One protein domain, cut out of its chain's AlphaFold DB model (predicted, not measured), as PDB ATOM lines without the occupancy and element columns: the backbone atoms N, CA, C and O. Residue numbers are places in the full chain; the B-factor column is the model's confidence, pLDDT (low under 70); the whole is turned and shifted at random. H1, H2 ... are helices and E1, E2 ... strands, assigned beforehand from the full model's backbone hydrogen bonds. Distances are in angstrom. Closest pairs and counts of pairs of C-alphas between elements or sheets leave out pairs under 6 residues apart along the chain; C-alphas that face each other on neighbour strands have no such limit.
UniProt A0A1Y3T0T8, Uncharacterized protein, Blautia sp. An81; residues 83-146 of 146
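What this domain is: This is residues 83 to 146 of the 146 residues of an uncharacterized protein of Blautia sp. An81 (UniProt A0A1Y3T0T8). A small four-stranded sheet forms a head at one end, and from it a long arm, residues 122 to 146, sticks out; residues 122 to 143 of this arm belong to the helix H1. The arm makes the length of the domain, a rod spanning 61 by 25 by 11 A. The printed part has 64 residues, with E1, E2, E3, E4 and H1 in that order along the chain. The antiparallel sheet, order E1 - E2 - E3 - E4, is a meander, each strand the antiparallel neighbour of the one before. The class is mixed, helices and strands, and the whole is extended, with a radius of gyration of the C-alphas of 19.3 A.

How they stand to each other: E1, residues 87 to 90, and E2, residues 99 to 103, form a hairpin at 168 degrees, with N 87 and O 102 2.9 A apart, within hydrogen-bond range. E2 and E3, residues 106 to 111, form a hairpin at 159 degrees, with N 108 and O 101 at 2.8 A. E3 and E4, residues 114 to 117, form a hairpin at 160 degrees, with N 109 and O 116 at 2.9 A. E1 and E4 are the edge strands, and they are apart. H1, residues 118 to 143, only grazes the sheet, with its residues 118 to 123; the closest C-alphas of E3 and H1 are those of Ile 107 and Leu 118, 5.6 A apart. Every O i to N i+4 pair in H1 is within hydrogen-bond range.

Where its parts are: E1 begins at C-alpha 87 (107.295, 141.745, 140.617). E3, the longest strand, measures 16.3 A from first to last C-alpha. H1 measures 37.6 A, from C-alpha 118 (104.958, 138.636, 126.627) to C-alpha 143 (99.312, 124.351, 92.331).

The domain as a whole: The two C-alphas farthest apart, those of Gly 83 and Val 146, the chain's last residue, are 63.4 A apart. The printed part has no cut, and no link is long. No printed residue is under 70 in pLDDT.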
ATOM      1  N   GLY A  83     106.898 148.880 144.676       95.00
ATOM      2  CA  GLY A  83     105.570 149.470 144.572       95.00
ATOM      3  C   GLY A  83     104.497 148.418 144.820       95.00
ATOM      4  O   GLY A  83     104.806 147.248 145.053       95.00
ATOM      5  N   GLU A  84     103.237 148.829 144.770       95.56
ATOM      6  CA  GLU A  84     102.130 147.879 144.702       95.56
ATOM      7  C   GLU A  84     102.083 147.237 143.311       95.56
ATOM      8  O   GLU A  84     102.408 147.881 142.316       95.56
ATOM      9  N   ASN A  85     101.668 145.968 143.236       96.12
ATOM     10  CA  ASN A  85     101.444 145.262 141.970       96.12
ATOM     11  C   ASN A  85     102.676 145.196 141.033       96.12
ATOM     12  O   ASN A  85     102.535 145.197 139.811       96.12
ATOM     13  N   VAL A  86     103.886 145.112 141.598       97.69
ATOM     14  CA  VAL A  86     105.126 144.873 140.841       97.69
ATOM     15  C   VAL A  86     105.801 143.582 141.289       97.69
ATOM     16  O   VAL A  86     105.801 143.232 142.468       97.69
ATOM     17  N   PHE A  87     106.428 142.888 140.346       97.81
ATOM     18  CA  PHE A  87     107.295 141.745 140.617       97.81
ATOM     19  C   PHE A  87     108.559 141.862 139.778       97.81
ATOM     20  O   PHE A  87     108.498 142.229 138.605       97.81
ATOM     21  N   ARG A  88     109.712 141.519 140.354       97.50
ATOM     22  CA  ARG A  88     110.967 141.459 139.609       97.50
ATOM     23  C   ARG A  88     111.870 140.358 140.135       97.50
ATOM     24  O   ARG A  88     112.214 140.343 141.315       97.50
ATOM     25  N   LYS A  89     112.300 139.485 139.225       96.19
ATOM     26  CA  LYS A  89     113.299 138.448 139.465       96.19
ATOM     27  C   LYS A  89     114.518 138.722 138.599       96.19
ATOM     28  O   LYS A  89     114.476 138.582 137.379       96.19
ATOM     29  N   GLU A  90     115.603 139.127 139.247       95.94
ATOM     30  CA  GLU A  90     116.913 139.232 138.605       95.94
ATOM     31  C   GLU A  90     117.417 137.825 138.274       95.94
ATOM     32  O   GLU A  90     117.527 136.981 139.166       95.94
ATOM     33  N   LEU A  91     117.789 137.587 137.023       95.31
ATOM     34  CA  LEU A  91     118.384 136.335 136.553       95.31
ATOM     35  C   LEU A  91     119.912 136.450 136.474       95.31
ATOM     36  O   LEU A  91     120.617 135.539 136.893       95.31
ATOM     37  N   GLY A  92     120.419 137.603 136.026       93.25
ATOM     38  CA  GLY A  92     121.853 137.881 135.921       93.25
ATOM     39  C   GLY A  92     122.553 138.081 137.270       93.25
ATOM     40  O   GLY A  92     121.914 138.248 138.320       93.25
ATOM     41  N   LYS A  93     123.890 138.083 137.238       88.75
ATOM     42  CA  LYS A  93     124.721 138.396 138.412       88.75
ATOM     43  C   LYS A  93     124.631 139.882 138.738       88.75
ATOM     44  O   LYS A  93     124.564 140.253 139.913       88.75
ATOM     45  N   THR A  94     124.633 140.717 137.704       92.75
ATOM     46  CA  THR A  94     124.521 142.169 137.826       92.75
ATOM     47  C   THR A  94     123.055 142.580 137.734       92.75
ATOM     48  O   THR A  94     122.304 142.065 136.910       92.75
ATOM     49  N   ILE A  95     122.633 143.514 138.589       93.81
ATOM     50  CA  ILE A  95     121.262 144.038 138.566       93.81
ATOM     51  C   ILE A  95     120.988 144.670 137.198       93.81
ATOM     52  O   ILE A  95     121.754 145.521 136.751       93.81
ATOM     53  N   GLY A  96     119.891 144.268 136.558       95.94
ATOM     54  CA  GLY A  96     119.482 144.793 135.254       95.94
ATOM     55  C   GLY A  96     120.086 144.071 134.052       95.94
ATOM     56  O   GLY A  96     119.644 144.328 132.941       95.94
ATOM     57  N   GLU A  97     121.026 143.146 134.254       96.75
ATOM     58  CA  GLU A  97     121.648 142.368 133.175       96.75
ATOM     59  C   GLU A  97     120.629 141.465 132.465       96.75
ATOM     60  O   GLU A  97     120.476 141.509 131.248       96.75
ATOM     61  N   ALA A  98     119.889 140.675 133.242       98.00
ATOM     62  CA  ALA A  98     118.815 139.823 132.751       98.00
ATOM     63  C   ALA A  98     117.756 139.663 133.839       98.00
ATOM     64  O   ALA A  98     118.105 139.461 135.007       98.00
ATOM     65  N   TYR A  99     116.476 139.761 133.485       98.06
ATOM     66  CA  TYR A  99     115.385 139.721 134.456       98.06
ATOM     67  C   TYR A  99     114.032 139.350 133.845       98.06
ATOM     68  O   TYR A  99     113.768 139.568 132.663       98.06
ATOM     69  N   ILE A 100     113.146 138.868 134.718       98.19
ATOM     70  CA  ILE A 100     111.702 138.793 134.481       98.19
ATOM     71  C   ILE A 100     111.056 139.850 135.367       98.19
ATOM     72  O   ILE A 100     111.307 139.888 136.575       98.19
ATOM     73  N   GLN A 101     110.236 140.716 134.781       98.44
ATOM     74  CA  GLN A 101     109.531 141.764 135.511       98.44
ATOM     75  C   GLN A 101     108.053 141.766 135.145       98.44
ATOM     76  O   GLN A 101     107.713 141.655 133.976       98.44
ATOM     77  N   TYR A 102     107.191 141.954 136.136       98.31
ATOM     78  CA  TYR A 102     105.807 142.347 135.938       98.31
ATOM     79  C   TYR A 102     105.598 143.744 136.522       98.31
ATOM     80  O   TYR A 102     105.931 143.991 137.684       98.31
ATOM     81  N   ALA A 103     105.090 144.651 135.695       96.81
ATOM     82  CA  ALA A 103     104.697 146.003 136.072       96.81
ATOM     83  C   ALA A 103     103.658 146.511 135.064       96.81
ATOM     84  O   ALA A 103     103.687 146.110 133.899       96.81
ATOM     85  N   ASP A 104     102.739 147.367 135.511       94.44
ATOM     86  CA  ASP A 104     101.750 148.032 134.649       94.44
ATOM     87  C   ASP A 104     100.950 147.059 133.757       94.44
ATOM     88  O   ASP A 104     100.686 147.311 132.582       94.44
ATOM     89  N   GLY A 105     100.601 145.891 134.309       96.00
ATOM     90  CA  GLY A 105      99.843 144.854 133.602       96.00
ATOM     91  C   GLY A 105     100.631 144.090 132.530       96.00
ATOM     92  O   GLY A 105     100.044 143.296 131.801       96.00
ATOM     93  N   SER A 106     101.946 144.296 132.428       97.19
ATOM     94  CA  SER A 106     102.801 143.670 131.415       97.19
ATOM     95  C   SER A 106     103.914 142.836 132.043       97.19
ATOM     96  O   SER A 106     104.567 143.265 132.990       97.19
ATOM     97  N   ILE A 107     104.166 141.650 131.477       98.56
ATOM     98  CA  ILE A 107     105.361 140.847 131.775       98.56
ATOM     99  C   ILE A 107     106.436 141.190 130.749       98.56
ATOM    100  O   ILE A 107     106.213 141.003 129.554       98.56
ATOM    101  N   THR A 108     107.595 141.639 131.215       98.38
ATOM    102  CA  THR A 108     108.790 141.930 130.421       98.38
ATOM    103  C   THR A 108     109.845 140.858 130.654       98.38
ATOM    104  O   THR A 108     110.192 140.551 131.797       98.38
ATOM    105  N   LEU A 109     110.378 140.334 129.553       98.38
ATOM    106  CA  LEU A 109     111.586 139.519 129.520       98.38
ATOM    107  C   LEU A 109     112.713 140.400 128.984       98.38
ATOM    108  O   LEU A 109     112.565 140.996 127.915       98.38
ATOM    109  N   HIS A 110     113.798 140.515 129.741       98.25
ATOM    110  CA  HIS A 110     114.963 141.312 129.370       98.25
ATOM    111  C   HIS A 110     116.237 140.491 129.524       98.25
ATOM    112  O   HIS A 110     116.439 139.835 130.549       98.25
ATOM    113  N   ASP A 111     117.122 140.621 128.546       97.56
ATOM    114  CA  ASP A 111     118.484 140.104 128.543       97.56
ATOM    115  C   ASP A 111     119.445 141.168 127.959       97.56
ATOM    116  O   ASP A 111     119.004 142.267 127.606       97.56
ATOM    117  N   PRO A 112     120.757 140.896 127.843       96.88
ATOM    118  CA  PRO A 112     121.698 141.872 127.290       96.88
ATOM    119  C   PRO A 112     121.445 142.280 125.828       96.88
ATOM    120  O   PRO A 112     122.024 143.265 125.372       96.88
ATOM    121  N   THR A 113     120.628 141.538 125.075       96.75
ATOM    122  CA  THR A 113     120.317 141.820 123.664       96.75
ATOM    123  C   THR A 113     119.099 142.727 123.502       96.75
ATOM    124  O   THR A 113     118.962 143.399 122.477       96.75
ATOM    125  N   GLY A 114     118.237 142.795 124.517       96.19
ATOM    126  CA  GLY A 114     117.107 143.709 124.555       96.19
ATOM    127  C   GLY A 114     115.985 143.239 125.472       96.19
ATOM    128  O   GLY A 114     116.150 142.379 126.334       96.19
ATOM    129  N   ALA A 115     114.807 143.829 125.275       97.25
ATOM    130  CA  ALA A 115     113.612 143.486 126.029       97.25
ATOM    131  C   ALA A 115     112.379 143.403 125.140       97.25
ATOM    132  O   ALA A 115     112.222 144.162 124.182       97.25
ATOM    133  N   SER A 116     111.467 142.510 125.507       98.00
ATOM    134  CA  SER A 116     110.130 142.449 124.931       98.00
ATOM    135  C   SER A 116     109.120 142.051 125.996       98.00
ATOM    136  O   SER A 116     109.449 141.378 126.976       98.00
ATOM    137  N   THR A 117     107.870 142.460 125.803       98.31
ATOM    138  CA  THR A 117     106.773 141.995 126.647       98.31
ATOM    139  C   THR A 117     106.233 140.668 126.128       98.31
ATOM    140  O   THR A 117     106.269 140.400 124.923       98.31
ATOM    141  N   LEU A 118     105.671 139.851 127.020       97.69
ATOM    142  CA  LEU A 118     104.958 138.636 126.627       97.69
ATOM    143  C   LEU A 118     103.835 138.962 125.628       97.69
ATOM    144  O   LEU A 118     103.695 138.275 124.622       97.69
ATOM    145  N   GLY A 119     103.102 140.061 125.839       97.94
ATOM    146  CA  GLY A 119     102.055 140.518 124.918       97.94
ATOM    147  C   GLY A 119     102.572 140.834 123.509       97.94
ATOM    148  O   GLY A 119     101.947 140.440 122.524       97.94
ATOM    149  N   ASN A 120     103.741 141.474 123.393       98.00
ATOM    150  CA  ASN A 120     104.359 141.759 122.096       98.00
ATOM    151  C   ASN A 120     104.829 140.481 121.395       98.00
ATOM    152  O   ASN A 120     104.656 140.352 120.184       98.00
ATOM    153  N   ILE A 121     105.409 139.538 122.145       98.00
ATOM    154  CA  ILE A 121     105.840 138.241 121.606       98.00
ATOM    155  C   ILE A 121     104.629 137.475 121.064       98.00
ATOM    156  O   ILE A 121     104.639 137.074 119.903       98.00
ATOM    157  N   LEU A 122     103.564 137.344 121.862       98.12
ATOM    158  CA  LEU A 122     102.339 136.647 121.463       98.12
ATOM    159  C   LEU A 122     101.684 137.298 120.239       98.12
ATOM    160  O   LEU A 122     101.314 136.604 119.300       98.12
ATOM    161  N   SER A 123     101.618 138.632 120.198       98.25
ATOM    162  CA  SER A 123     101.042 139.356 119.058       98.25
ATOM    163  C   SER A 123     101.821 139.123 117.759       98.25
ATOM    164  O   SER A 123     101.217 138.970 116.699       98.25
ATOM    165  N   ARG A 124     103.160 139.075 117.828       98.12
ATOM    166  CA  ARG A 124     104.011 138.771 116.666       98.12
ATOM    167  C   ARG A 124     103.841 137.329 116.197       98.12
ATOM    168  O   ARG A 124     103.754 137.111 114.996       98.12
ATOM    169  N   LEU A 125     103.757 136.372 117.123       98.25
ATOM    170  CA  LEU A 125     103.503 134.969 116.787       98.25
ATOM    171  C   LEU A 125     102.154 134.806 116.080       98.25
ATOM    172  O   LEU A 125     102.109 134.245 114.991       98.25
ATOM    173  N   SER A 126     101.085 135.405 116.611       98.25
ATOM    174  CA  SER A 126      99.768 135.355 115.967       98.25
ATOM    175  C   SER A 126      99.726 136.037 114.595       98.25
ATOM    176  O   SER A 126      98.930 135.648 113.743       98.25
ATOM    177  N   ALA A 127     100.543 137.068 114.360       98.31
ATOM    178  CA  ALA A 127     100.658 137.684 113.038       98.31
ATOM    179  C   ALA A 127     101.346 136.743 112.037       98.31
ATOM    180  O   ALA A 127     100.836 136.559 110.935       98.31
ATOM    181  N   LEU A 128     102.442 136.098 112.450       98.31
ATOM    182  CA  LEU A 128     103.163 135.123 111.627       98.31
ATOM    183  C   LEU A 128     102.291 133.914 111.267       98.31
ATOM    184  O   LEU A 128     102.293 133.491 110.118       98.31
ATOM    185  N   GLU A 129     101.503 133.399 112.213       97.88
ATOM    186  CA  GLU A 129     100.560 132.296 111.961       97.88
ATOM    187  C   GLU A 129      99.531 132.656 110.878       97.88
ATOM    188  O   GLU A 129      99.232 131.847 110.005       97.88
ATOM    189  N   ARG A 130      99.015 133.892 110.883       98.12
ATOM    190  CA  ARG A 130      98.067 134.360 109.854       98.12
ATOM    191  C   ARG A 130      98.721 134.521 108.485       98.12
ATOM    192  O   ARG A 130      98.087 134.236 107.472       98.12
ATOM    193  N   GLU A 131      99.956 135.015 108.448       98.06
ATOM    194  CA  GLU A 131     100.714 135.142 107.201       98.06
ATOM    195  C   GLU A 131     101.019 133.768 106.591       98.06
ATOM    196  O   GLU A 131     100.865 133.606 105.381       98.06
ATOM    197  N   ASP A 132     101.374 132.778 107.412       97.88
ATOM    198  CA  ASP A 132     101.633 131.402 106.972       97.88
ATOM    199  C   ASP A 132     100.389 130.754 106.345       97.88
ATOM    200  O   ASP A 132     100.458 130.224 105.235       97.88
ATOM    201  N   GLU A 133      99.224 130.873 106.989       97.81
ATOM    202  CA  GLU A 133      97.958 130.392 106.417       97.81
ATOM    203  C   GLU A 133      97.636 131.086 105.087       97.81
ATOM    204  O   GLU A 133      97.321 130.425 104.096       97.81
ATOM    205  N   SER A 134      97.827 132.407 105.009       97.88
ATOM    206  CA  SER A 134      97.635 133.139 103.751       97.88
ATOM    207  C   SER A 134      98.581 132.667 102.639       97.88
ATOM    208  O   SER A 134      98.203 132.625 101.466       97.88
ATOM    209  N   ILE A 135      99.823 132.316 102.978       97.94
ATOM    210  CA  ILE A 135     100.799 131.798 102.017       97.94
ATOM    211  C   ILE A 135     100.384 130.409 101.525       97.94
ATOM    212  O   ILE A 135     100.449 130.169 100.317       97.94
ATOM    213  N   LYS A 136      99.918 129.521 102.411       97.50
ATOM    214  CA  LYS A 136      99.433 128.181 102.038       97.50
ATOM    215  C   LYS A 136      98.262 128.250 101.067       97.50
ATOM    216  O   LYS A 136      98.301 127.589 100.033       97.50
ATOM    217  N   GLU A 137      97.276 129.104 101.342       97.19
ATOM    218  CA  GLU A 137      96.133 129.316 100.444       97.19
ATOM    219  C   GLU A 137      96.587 129.776  99.051       97.19
ATOM    220  O   GLU A 137      96.131 129.269  98.023       97.19
ATOM    221  N   ARG A 138      97.533 130.723  98.998       97.06
ATOM    222  CA  ARG A 138      98.087 131.226  97.733       97.06
ATOM    223  C   ARG A 138      98.879 130.161  96.983       97.06
ATOM    224  O   ARG A 138      98.831 130.156  95.755       97.06
ATOM    225  N   LEU A 139      99.610 129.303  97.690       96.81
ATOM    226  CA  LEU A 139     100.375 128.213  97.092       96.81
ATOM    227  C   LEU A 139      99.441 127.163  96.489       96.81
ATOM    228  O   LEU A 139      99.595 126.836  95.316       96.81
ATOM    229  N   GLN A 140      98.421 126.730  97.233       96.25
ATOM    230  CA  GLN A 140      97.417 125.792  96.733       96.25
ATOM    231  C   GLN A 140      96.727 126.334  95.472       96.25
ATOM    232  O   GLN A 140      96.613 125.638  94.466       96.25
ATOM    233  N   ALA A 141      96.353 127.617  95.471       95.38
ATOM    234  CA  ALA A 141      95.744 128.259  94.306       95.38
ATOM    235  C   ALA A 141      96.679 128.370  93.084       95.38
ATOM    236  O   ALA A 141      96.206 128.616  91.971       95.38
ATOM    237  N   VAL A 142      97.999 128.267  93.274       96.38
ATOM    238  CA  VAL A 142      98.986 128.188  92.186       96.38
ATOM    239  C   VAL A 142      99.149 126.744  91.720       96.38
ATOM    240  O   VAL A 142      99.163 126.519  90.514       96.38
ATOM    241  N   GLU A 143      99.220 125.784  92.641       94.75
ATOM    242  CA  GLU A 143      99.312 124.351  92.331       94.75
ATOM    243  C   GLU A 143      98.092 123.851  91.548       94.75
ATOM    244  O   GLU A 143      98.253 123.104  90.592       94.75
ATOM    245  N   GLU A 144      96.886 124.327  91.862       92.81
ATOM    246  CA  GLU A 144      95.660 123.991  91.119       92.81
ATOM    247  C   GLU A 144      95.625 124.557  89.682       92.81
ATOM    248  O   GLU A 144      94.765 124.176  88.887       92.81
ATOM    249  N   LYS A 145      96.524 125.490  89.334       92.12
ATOM    250  CA  LYS A 145      96.597 126.128  88.004       92.12
ATOM    251  C   LYS A 145      97.662 125.529  87.082       92.12
ATOM    252  O   LYS A 145      97.752 125.977  85.936       92.12
ATOM    253  N   VAL A 146      98.473 124.590  87.572       78.75
ATOM    254  CA  VAL A 146      99.547 123.905  86.828       78.75
ATOM    255  C   VAL A 146      99.103 122.493  86.482       78.75
ATOM    256  O   VAL A 146      99.314 122.103  85.312       78.75
TER     257      VAL A 146